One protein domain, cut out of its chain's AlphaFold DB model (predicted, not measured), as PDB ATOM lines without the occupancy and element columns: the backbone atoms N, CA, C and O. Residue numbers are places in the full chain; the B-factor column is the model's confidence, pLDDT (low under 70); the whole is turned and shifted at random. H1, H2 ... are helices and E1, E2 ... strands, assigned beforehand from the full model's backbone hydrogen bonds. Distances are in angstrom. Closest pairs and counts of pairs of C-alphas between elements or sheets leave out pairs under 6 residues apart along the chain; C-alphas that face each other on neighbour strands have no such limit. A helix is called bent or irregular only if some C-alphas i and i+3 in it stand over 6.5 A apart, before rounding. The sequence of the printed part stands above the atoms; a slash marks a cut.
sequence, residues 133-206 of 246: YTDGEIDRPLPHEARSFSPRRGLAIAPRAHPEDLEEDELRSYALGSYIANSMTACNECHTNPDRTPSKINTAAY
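AT A GLANCE: This is residues 133 to 206 of the 246 residues of the protein "Cytochrome c" of Deltaproteobacteria bacterium (UniProt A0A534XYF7). A short helix, H1, sits in the middle, with the small strand hairpin E1 E2 on one side of it and the long helix H2 crossing it steeply on the other. H3 makes a corner with the far end of H2, and beyond it residues 191 to 206 form a long loop that folds back toward the hairpin. The printed part has 74 residues with two named strands and three named helices, in the order E1, E2, H1, H2, H3; the sheet is E1 - E2, antiparallel. The class is mixed, helices and strands, with 34 residues, under half, in named elements. The whole is compact, with a radius of gyration of the C-alphas of 12.2 A, and rounded, spanning 32 by 24 by 22 A.

IN THESE COORDINATES: E1, residues 133 to 135, begins at C-alpha 133 at (97.953, 155.232, 174.665) and is 6.6 A long. E2, residues 138 to 141, is 9.9 A from first to last C-alpha. H1, residues 151 to 156, covers 8.6 A. H2, residues 168 to 184, is the longest helix at 23.2 A and begins at C-alpha 168 at (76.403, 149.994, 165.956). It is neither bent nor irregular, but only just: C-alphas 181 and 184 are 6.3 A apart. H3, residues 187 to 190, is 5.9 A long and ends at C-alpha 190 at (94.734, 173.525, 167.332).

HOW THE PARTS SIT: E1 and E2 form a hairpin, antiparallel at 154 degrees, with C-alphas 134 and 139 facing each other at 4.5 A. N 133 and O 140, at 2.9 A, and N 140 and O 133, at 2.8 A, are within hydrogen-bond range. The closest C-alphas of E2 and H1 are those of Arg 140 and Ala 156, 6.0 A apart. E1 and H1 are only just apart, at 8.1 A. H1 and H2 touch, closest at the C-alphas of Gly 154 and Tyr 179, 4.1 A; they run the same way at a steep tilt of 63 degrees. H2, with residues 181 to 182 alone, and H3 only just touch, and only at the corner, with 3 pairs of C-alphas within 8 A, the closest being Ala 181 and Cys 187 at 5.3 A. E2 and H2 are apart, and so are H1 and H3. In H1 and H2 every O i to N i+4 pair is within hydrogen-bond range; H3 is too short for such a pair, and its one O i to N i+3 pair is not within range.

THE WHOLE: The C-alphas farthest apart are those of Arg 147 and Asp 195, at 34.5 A. The printed part has no cut. The link from H1 to H2 is long, with 11 residues; E1 to E2 and H2 to H3 are tight, and E2 to H1 is short. The mean pLDDT of the printed part is 70.5, and 33 residues are under 70: residues 133 to 141, 143 to 150, 161 to 162 and 193 to 206.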
ATOM      1  N   TYR A 133      98.110 153.802 174.442       65.56
ATOM      2  CA  TYR A 133      97.953 155.232 174.665       65.56
ATOM      3  C   TYR A 133      97.079 155.492 175.899       65.56
ATOM      4  O   TYR A 133      96.054 154.832 176.057       65.56
ATOM      5  N   THR A 134      97.488 156.430 176.755       56.97
ATOM      6  CA  THR A 134      96.763 156.805 177.979       56.97
ATOM      7  C   THR A 134      96.026 158.127 177.761       56.97
ATOM      8  O   THR A 134      96.646 159.153 177.480       56.97
ATOM      9  N   ASP A 135      94.703 158.099 177.902       57.50
ATOM     10  CA  ASP A 135      93.803 159.249 177.794       57.50
ATOM     11  C   ASP A 135      93.183 159.542 179.168       57.50
ATOM     12  O   ASP A 135      92.297 158.819 179.631       57.50
ATOM     13  N   GLY A 136      93.702 160.548 179.875       60.06
ATOM     14  CA  GLY A 136      93.376 160.770 181.286       60.06
ATOM     15  C   GLY A 136      93.729 159.560 182.165       60.06
ATOM     16  O   GLY A 136      94.907 159.270 182.374       60.06
ATOM     17  N   GLU A 137      92.702 158.872 182.672       56.84
ATOM     18  CA  GLU A 137      92.805 157.660 183.509       56.84
ATOM     19  C   GLU A 137      92.590 156.355 182.708       56.84
ATOM     20  O   GLU A 137      92.541 155.270 183.287       56.84
ATOM     21  N   ILE A 138      92.420 156.435 181.381       58.91
ATOM     22  CA  ILE A 138      92.060 155.291 180.530       58.91
ATOM     23  C   ILE A 138      93.255 154.861 179.677       58.91
ATOM     24  O   ILE A 138      93.688 155.583 178.782       58.91
ATOM     25  N   ASP A 139      93.729 153.633 179.885       65.94
ATOM     26  CA  ASP A 139      94.709 152.989 179.010       65.94
ATOM     27  C   ASP A 139      94.016 152.283 177.835       65.94
ATOM     28  O   ASP A 139      93.293 151.299 178.016       65.94
ATOM     29  N   ARG A 140      94.278 152.734 176.604       67.62
ATOM     30  CA  ARG A 140      93.744 152.130 175.375       67.62
ATOM     31  C   ARG A 140      94.849 151.411 174.586       67.62
ATOM     32  O   ARG A 140      95.852 152.032 174.225       67.62
ATOM     33  N   PRO A 141      94.712 150.107 174.274       67.44
ATOM     34  CA  PRO A 141      95.626 149.444 173.350       67.44
ATOM     35  C   PRO A 141      95.423 149.998 171.937       67.44
ATOM     36  O   PRO A 141      94.288 150.102 171.469       67.44
ATOM     37  N   LEU A 142      96.510 150.310 171.229       70.25
ATOM     38  CA  LEU A 142      96.399 150.613 169.806       70.25
ATOM     39  C   LEU A 142      96.243 149.295 169.042       70.25
ATOM     40  O   LEU A 142      97.137 148.448 169.098       70.25
ATOM     41  N   PRO A 143      95.121 149.082 168.335       66.00
ATOM     42  CA  PRO A 143      94.915 147.846 167.601       66.00
ATOM     43  C   PRO A 143      95.967 147.708 166.498       66.00
ATOM     44  O   PRO A 143      96.260 148.673 165.784       66.00
ATOM     45  N   HIS A 144      96.502 146.494 166.348       57.44
ATOM     46  CA  HIS A 144      97.337 146.148 165.204       57.44
ATOM     47  C   HIS A 144      96.495 146.212 163.922       57.44
ATOM     48  O   HIS A 144      95.329 145.816 163.886       57.44
ATOM     49  N   GLU A 145      97.112 146.757 162.888       59.56
ATOM     50  CA  GLU A 145      96.539 147.206 161.622       59.56
ATOM     51  C   GLU A 145      95.734 146.120 160.891       59.56
ATOM     52  O   GLU A 145      96.242 145.030 160.617       59.56
ATOM     53  N   ALA A 146      94.485 146.427 160.528       51.06
ATOM     54  CA  ALA A 146      93.730 145.661 159.538       51.06
ATOM     55  C   ALA A 146      93.945 146.273 158.143       51.06
ATOM     56  O   ALA A 146      94.193 147.465 158.016       51.06
ATOM     57  N   ARG A 147      93.804 145.467 157.082       54.62
ATOM     58  CA  ARG A 147      94.052 145.829 155.664       54.62
ATOM     59  C   ARG A 147      93.130 146.928 155.083       54.62
ATOM     60  O   ARG A 147      93.118 147.140 153.875       54.62
ATOM     61  N   SER A 148      92.290 147.564 155.893       55.03
ATOM     62  CA  SER A 148      91.309 148.590 155.513       55.03
ATOM     63  C   SER A 148      90.913 149.394 156.753       55.03
ATOM     64  O   SER A 148      91.157 148.923 157.868       55.03
ATOM     65  N   PHE A 149      90.284 150.567 156.561       59.25
ATOM     66  CA  PHE A 149      89.743 151.391 157.649       59.25
ATOM     67  C   PHE A 149      89.087 150.506 158.714       59.25
ATOM     68  O   PHE A 149      88.100 149.812 158.459       59.25
ATOM     69  N   SER A 150      89.680 150.508 159.906       65.50
ATOM     70  CA  SER A 150      89.140 149.806 161.056       65.50
ATOM     71  C   SER A 150      88.544 150.848 161.993       65.50
ATOM     72  O   SER A 150      89.308 151.659 162.528       65.50
ATOM     73  N   PRO A 151      87.229 150.797 162.276       73.25
ATOM     74  CA  PRO A 151      86.614 151.616 163.318       73.25
ATOM     75  C   PRO A 151      87.387 151.549 164.642       73.25
ATOM     76  O   PRO A 151      87.479 152.526 165.375       73.25
ATOM     77  N   ARG A 152      88.063 150.424 164.910       76.56
ATOM     78  CA  ARG A 152      88.904 150.231 166.096       76.56
ATOM     79  C   ARG A 152      89.993 151.290 166.247       76.56
ATOM     80  O   ARG A 152      90.281 151.678 167.372       76.56
ATOM     81  N   ARG A 153      90.600 151.760 165.150       79.88
ATOM     82  CA  ARG A 153      91.637 152.802 165.213       79.88
ATOM     83  C   ARG A 153      91.041 154.129 165.659       79.88
ATOM     84  O   ARG A 153      91.576 154.742 166.572       79.88
ATOM     85  N   GLY A 154      89.920 154.512 165.054       81.88
ATOM     86  CA  GLY A 154      89.172 155.705 165.425       81.88
ATOM     87  C   GLY A 154      88.703 155.681 166.875       81.88
ATOM     88  O   GLY A 154      88.881 156.670 167.572       81.88
ATOM     89  N   LEU A 155      88.195 154.541 167.351       80.00
ATOM     90  CA  LEU A 155      87.797 154.341 168.751       80.00
ATOM     91  C   LEU A 155      88.983 154.399 169.721       80.00
ATOM     92  O   LEU A 155      88.864 154.970 170.799       80.00
ATOM     93  N   ALA A 156      90.136 153.842 169.341       76.69
ATOM     94  CA  ALA A 156      91.325 153.829 170.193       76.69
ATOM     95  C   ALA A 156      91.919 155.228 170.427       76.69
ATOM     96  O   ALA A 156      92.556 155.448 171.452       76.69
ATOM     97  N   ILE A 157      91.702 156.159 169.494       77.06
ATOM     98  CA  ILE A 157      92.151 157.556 169.605       77.06
ATOM     99  C   ILE A 157      91.000 158.524 169.910       77.06
ATOM    100  O   ILE A 157      91.164 159.734 169.775       77.06
ATOM    101  N   ALA A 158      89.828 158.004 170.284       75.75
ATOM    102  CA  ALA A 158      88.652 158.816 170.548       75.75
ATOM    103  C   ALA A 158      88.650 159.354 171.984       75.75
ATOM    104  O   ALA A 158      88.953 158.605 172.903       75.75
ATOM    105  N   PRO A 159      88.218 160.602 172.220       70.00
ATOM    106  CA  PRO A 159      88.199 161.204 173.558       70.00
ATOM    107  C   PRO A 159      87.083 160.658 174.470       70.00
ATOM    108  O   PRO A 159      87.065 160.938 175.665       70.00
ATOM    109  N   ARG A 160      86.095 159.919 173.938       72.69
ATOM    110  CA  ARG A 160      84.971 159.408 174.741       72.69
ATOM    111  C   ARG A 160      85.427 158.216 175.578       72.69
ATOM    112  O   ARG A 160      86.037 157.283 175.059       72.69
ATOM    113  N   ALA A 161      85.094 158.239 176.866       66.06
ATOM    114  CA  ALA A 161      85.416 157.163 177.801       66.06
ATOM    115  C   ALA A 161      84.670 155.856 177.482       66.06
ATOM    116  O   ALA A 161      85.303 154.807 177.456       66.06
ATOM    117  N   HIS A 162      83.370 155.956 177.172       69.94
ATOM    118  CA  HIS A 162      82.473 154.817 176.925       69.94
ATOM    119  C   HIS A 162      81.806 154.887 175.541       69.94
ATOM    120  O   HIS A 162      80.625 155.238 175.431       69.94
ATOM    121  N   PRO A 163      82.552 154.714 174.435       72.94
ATOM    122  CA  PRO A 163      81.960 154.668 173.102       72.94
ATOM    123  C   PRO A 163      81.111 153.409 172.868       72.94
ATOM    124  O   PRO A 163      80.272 153.435 171.981       72.94
ATOM    125  N   GLU A 164      81.290 152.344 173.651       75.62
ATOM    126  CA  GLU A 164      80.527 151.088 173.596       75.62
ATOM    127  C   GLU A 164      79.030 151.235 173.894       75.62
ATOM    128  O   GLU A 164      78.261 150.366 173.499       75.62
ATOM    129  N   ASP A 165      78.624 152.333 174.533       83.12
ATOM    130  CA  ASP A 165      77.213 152.648 174.786       83.12
ATOM    131  C   ASP A 165      76.487 153.186 173.534       83.12
ATOM    132  O   ASP A 165      75.312 153.537 173.608       83.12
ATOM    133  N   LEU A 166      77.192 153.349 172.407       83.75
ATOM    134  CA  LEU A 166      76.601 153.745 171.127       83.75
ATOM    135  C   LEU A 166      75.997 152.546 170.395       83.75
ATOM    136  O   LEU A 166      76.572 151.456 170.397       83.75
ATOM    137  N   GLU A 167      74.912 152.793 169.662       88.31
ATOM    138  CA  GLU A 167      74.388 151.834 168.687       88.31
ATOM    139  C   GLU A 167      75.415 151.576 167.564       88.31
ATOM    140  O   GLU A 167      76.321 152.378 167.323       88.31
ATOM    141  N   GLU A 168      75.330 150.438 166.867       83.94
ATOM    142  CA  GLU A 168      76.403 149.994 165.956       83.94
ATOM    143  C   GLU A 168      76.700 150.991 164.813       83.94
ATOM    144  O   GLU A 168      77.860 151.198 164.430       83.94
ATOM    145  N   ASP A 169      75.672 151.616 164.246       83.81
ATOM    146  CA  ASP A 169      75.788 152.604 163.173       83.81
ATOM    147  C   ASP A 169      76.348 153.947 163.674       83.81
ATOM    148  O   ASP A 169      77.221 154.544 163.025       83.81
ATOM    149  N   GLU A 170      75.927 154.375 164.864       86.94
ATOM    150  CA  GLU A 170      76.494 155.527 165.565       86.94
ATOM    151  C   GLU A 170      77.965 155.289 165.916       86.94
ATOM    152  O   GLU A 170      78.805 156.159 165.681       86.94
ATOM    153  N   LEU A 171      78.313 154.092 166.394       85.69
ATOM    154  CA  LEU A 171      79.674 153.699 166.750       85.69
ATOM    155  C   LEU A 171      80.609 153.762 165.540       85.69
ATOM    156  O   LEU A 171      81.736 154.252 165.647       85.69
ATOM    157  N   ARG A 172      80.157 153.292 164.372       84.81
ATOM    158  CA  ARG A 172      80.935 153.371 163.124       84.81
ATOM    159  C   ARG A 172      81.166 154.815 162.695       84.81
ATOM    160  O   ARG A 172      82.293 155.165 162.339       84.81
ATOM    161  N   SER A 173      80.126 155.643 162.748       88.19
ATOM    162  CA  SER A 173      80.214 157.065 162.396       88.19
ATOM    163  C   SER A 173      81.121 157.823 163.367       88.19
ATOM    164  O   SER A 173      81.996 158.580 162.945       88.19
ATOM    165  N   TYR A 174      80.983 157.544 164.662       86.94
ATOM    166  CA  TYR A 174      81.822 158.086 165.721       86.94
ATOM    167  C   TYR A 174      83.291 157.703 165.532       86.94
ATOM    168  O   TYR A 174      84.172 158.563 165.564       86.94
ATOM    169  N   ALA A 175      83.563 156.425 165.264       86.06
ATOM    170  CA  ALA A 175      84.904 155.940 164.989       86.06
ATOM    171  C   ALA A 175      85.532 156.637 163.776       86.06
ATOM    172  O   ALA A 175      86.683 157.069 163.837       86.06
ATOM    173  N   LEU A 176      84.785 156.778 162.679       87.19
ATOM    174  CA  LEU A 176      85.266 157.469 161.484       87.19
ATOM    175  C   LEU A 176      85.568 158.945 161.765       87.19
ATOM    176  O   LEU A 176      86.656 159.414 161.435       87.19
ATOM    177  N   GLY A 177      84.642 159.656 162.411       87.06
ATOM    178  CA  GLY A 177      84.822 161.061 162.777       87.06
ATOM    179  C   GLY A 177      86.026 161.267 163.693       87.06
ATOM    180  O   GLY A 177      86.860 162.133 163.433       87.06
ATOM    181  N   SER A 178      86.170 160.414 164.710       85.62
ATOM    182  CA  SER A 178      87.328 160.415 165.604       85.62
ATOM    183  C   SER A 178      88.632 160.202 164.838       85.62
ATOM    184  O   SER A 178      89.600 160.930 165.048       85.62
ATOM    185  N   TYR A 179      88.659 159.244 163.910       86.62
ATOM    186  CA  TYR A 179      89.848 158.978 163.114       86.62
ATOM    187  C   TYR A 179      90.265 160.191 162.273       86.62
ATOM    188  O   TYR A 179      91.429 160.591 162.304       86.62
ATOM    189  N   ILE A 180      89.313 160.811 161.570       87.19
ATOM    190  CA  ILE A 180      89.557 161.999 160.743       87.19
ATOM    191  C   ILE A 180      90.107 163.143 161.605       87.19
ATOM    192  O   ILE A 180      91.198 163.643 161.322       87.19
ATOM    193  N   ALA A 181      89.400 163.488 162.684       84.81
ATOM    194  CA  ALA A 181      89.714 164.637 163.532       84.81
ATOM    195  C   ALA A 181      91.060 164.516 164.266       84.81
ATOM    196  O   ALA A 181      91.723 165.529 164.482       84.81
ATOM    197  N   ASN A 182      91.455 163.293 164.644       80.31
ATOM    198  CA  ASN A 182      92.622 163.051 165.498       80.31
ATOM    199  C   ASN A 182      93.881 162.595 164.759       80.31
ATOM    200  O   ASN A 182      94.966 162.659 165.335       80.31
ATOM    201  N   SER A 183      93.759 162.098 163.524       84.44
ATOM    202  CA  SER A 183      94.904 161.522 162.802       84.44
ATOM    203  C   SER A 183      95.178 162.138 161.438       84.44
ATOM    204  O   SER A 183      96.319 162.075 160.985       84.44
ATOM    205  N   MET A 184      94.173 162.731 160.782       84.50
ATOM    206  CA  MET A 184      94.319 163.227 159.411       84.50
ATOM    207  C   MET A 184      94.262 164.748 159.307       84.50
ATOM    208  O   MET A 184      95.074 165.311 158.584       84.50
ATOM    209  N   THR A 185      93.346 165.410 160.021       83.25
ATOM    210  CA  THR A 185      93.034 166.838 159.802       83.25
ATOM    211  C   THR A 185      93.492 167.769 160.922       83.25
ATOM    212  O   THR A 185      93.144 168.945 160.907       83.25
ATOM    213  N   ALA A 186      94.244 167.264 161.904       76.62
ATOM    214  CA  ALA A 186      94.849 168.063 162.977       76.62
ATOM    215  C   ALA A 186      93.877 168.888 163.850       76.62
ATOM    216  O   ALA A 186      94.319 169.751 164.607       76.62
ATOM    217  N   CYS A 187      92.564 168.637 163.794       79.94
ATOM    218  CA  CYS A 187      91.580 169.473 164.490       79.94
ATOM    219  C   CYS A 187      91.836 169.516 166.002       79.94
ATOM    220  O   CYS A 187      91.725 170.569 166.627       79.94
ATOM    221  N   ASN A 188      92.205 168.377 166.586       72.75
ATOM    222  CA  ASN A 188      92.479 168.243 168.012       72.75
ATOM    223  C   ASN A 188      93.752 168.959 168.485       72.75
ATOM    224  O   ASN A 188      93.867 169.208 169.678       72.75
ATOM    225  N   GLU A 189      94.695 169.297 167.611       70.81
ATOM    226  CA  GLU A 189      95.946 169.948 168.016       70.81
ATOM    227  C   GLU A 189      95.759 171.460 168.186       70.81
ATOM    228  O   GLU A 189      96.169 172.022 169.199       70.81
ATOM    229  N   CYS A 190      95.024 172.092 167.270       71.44
ATOM    230  CA  CYS A 190      94.734 173.525 167.332       71.44
ATOM    231  C   CYS A 190      93.537 173.877 168.233       71.44
ATOM    232  O   CYS A 190      93.503 174.962 168.811       71.44
ATOM    233  N   HIS A 191      92.538 172.993 168.353       78.06
ATOM    234  CA  HIS A 191      91.295 173.291 169.079       78.06
ATOM    235  C   HIS A 191      91.203 172.657 170.476       78.06
ATOM    236  O   HIS A 191      90.171 172.798 171.128       78.06
ATOM    237  N   THR A 192      92.243 171.987 170.973       71.06
ATOM    238  CA  THR A 192      92.279 171.487 172.361       71.06
ATOM    239  C   THR A 192      92.956 172.505 173.269       71.06
ATOM    240  O   THR A 192      94.054 172.972 172.967       71.06
ATOM    241  N   ASN A 193      92.323 172.849 174.395       55.00
ATOM    242  CA  ASN A 193      92.929 173.741 175.385       55.00
ATOM    243  C   ASN A 193      94.116 173.019 176.056       55.00
ATOM    244  O   ASN A 193      93.914 171.960 176.657       55.00
ATOM    245  N   PRO A 194      95.357 173.519 175.932       54.72
ATOM    246  CA  PRO A 194      96.521 172.738 176.312       54.72
ATOM    247  C   PRO A 194      96.651 172.549 177.831       54.72
ATOM    248  O   PRO A 194      97.010 173.478 178.549       54.72
ATOM    249  N   ASP A 195      96.518 171.302 178.286       51.66
ATOM    250  CA  ASP A 195      97.380 170.747 179.336       51.66
ATOM    251  C   ASP A 195      98.479 169.934 178.623       51.66
ATOM    252  O   ASP A 195      98.223 168.865 178.069       51.66
ATOM    253  N   ARG A 196      99.688 170.501 178.490       46.22
ATOM    254  CA  ARG A 196     100.736 170.031 177.553       46.22
ATOM    255  C   ARG A 196     101.571 168.865 178.090       46.22
ATOM    256  O   ARG A 196     102.796 168.885 177.965       46.22
ATOM    257  N   THR A 197     100.960 167.845 178.684       49.38
ATOM    258  CA  THR A 197     101.686 166.612 179.024       49.38
ATOM    259  C   THR A 197     101.695 165.661 177.815       49.38
ATOM    260  O   THR A 197     100.642 165.158 177.439       49.38
ATOM    261  N   PRO A 198     102.856 165.353 177.186       44.38
ATOM    262  CA  PRO A 198     102.924 164.574 175.933       44.38
ATOM    263  C   PRO A 198     102.329 163.157 175.996       44.38
ATOM    264  O   PRO A 198     102.167 162.498 174.970       44.38
ATOM    265  N   SER A 199     102.039 162.671 177.201       48.75
ATOM    266  CA  SER A 199     101.506 161.345 177.495       48.75
ATOM    267  C   SER A 199     100.069 161.352 178.033       48.75
ATOM    268  O   SER A 199      99.597 160.289 178.421       48.75
ATOM    269  N   LYS A 200      99.384 162.506 178.098       49.31
ATOM    270  CA  LYS A 200      97.994 162.618 178.575       49.31
ATOM    271  C   LYS A 200      97.203 163.601 177.708       49.31
ATOM    272  O   LYS A 200      97.564 164.768 177.621       49.31
ATOM    273  N   ILE A 201      96.115 163.149 177.083       53.22
ATOM    274  CA  ILE A 201      95.091 164.054 176.542       53.22
ATOM    275  C   ILE A 201      94.141 164.399 177.690       53.22
ATOM    276  O   ILE A 201      93.682 163.532 178.432       53.22
ATOM    277  N   ASN A 202      93.880 165.691 177.870       57.62
ATOM    278  CA  ASN A 202      92.833 166.158 178.765       57.62
ATOM    279  C   ASN A 202      91.499 166.126 178.005       57.62
ATOM    280  O   ASN A 202      91.173 167.060 177.272       57.62
ATOM    281  N   THR A 203      90.724 165.053 178.173       60.22
ATOM    282  CA  THR A 203      89.409 164.891 177.527       60.22
ATOM    283  C   THR A 203      88.423 166.004 177.874       60.22
ATOM    284  O   THR A 203      87.613 166.370 177.026       60.22
ATOM    285  N   ALA A 204      88.512 166.600 179.069       61.28
ATOM    286  CA  ALA A 204      87.664 167.726 179.468       61.28
ATOM    287  C   ALA A 204      87.971 169.018 178.682       61.28
ATOM    288  O   ALA A 204      87.134 169.914 178.619       61.28
ATOM    289  N   ALA A 205      89.156 169.099 178.072       61.81
ATOM    290  CA  ALA A 205      89.633 170.207 177.248       61.81
ATOM    291  C   ALA A 205      89.673 169.879 175.738       61.81
ATOM    292  O   ALA A 205      90.076 170.714 174.923       61.81
ATOM    293  N   TYR A 206      89.289 168.659 175.352       68.81
ATOM    294  CA  TYR A 206      89.371 168.181 173.976       68.81
ATOM    295  C   TYR A 206      88.411 168.946 173.060       68.81
ATOM    296  O   TYR A 206      87.205 168.969 173.305       68.81
TER     297      TYR A 206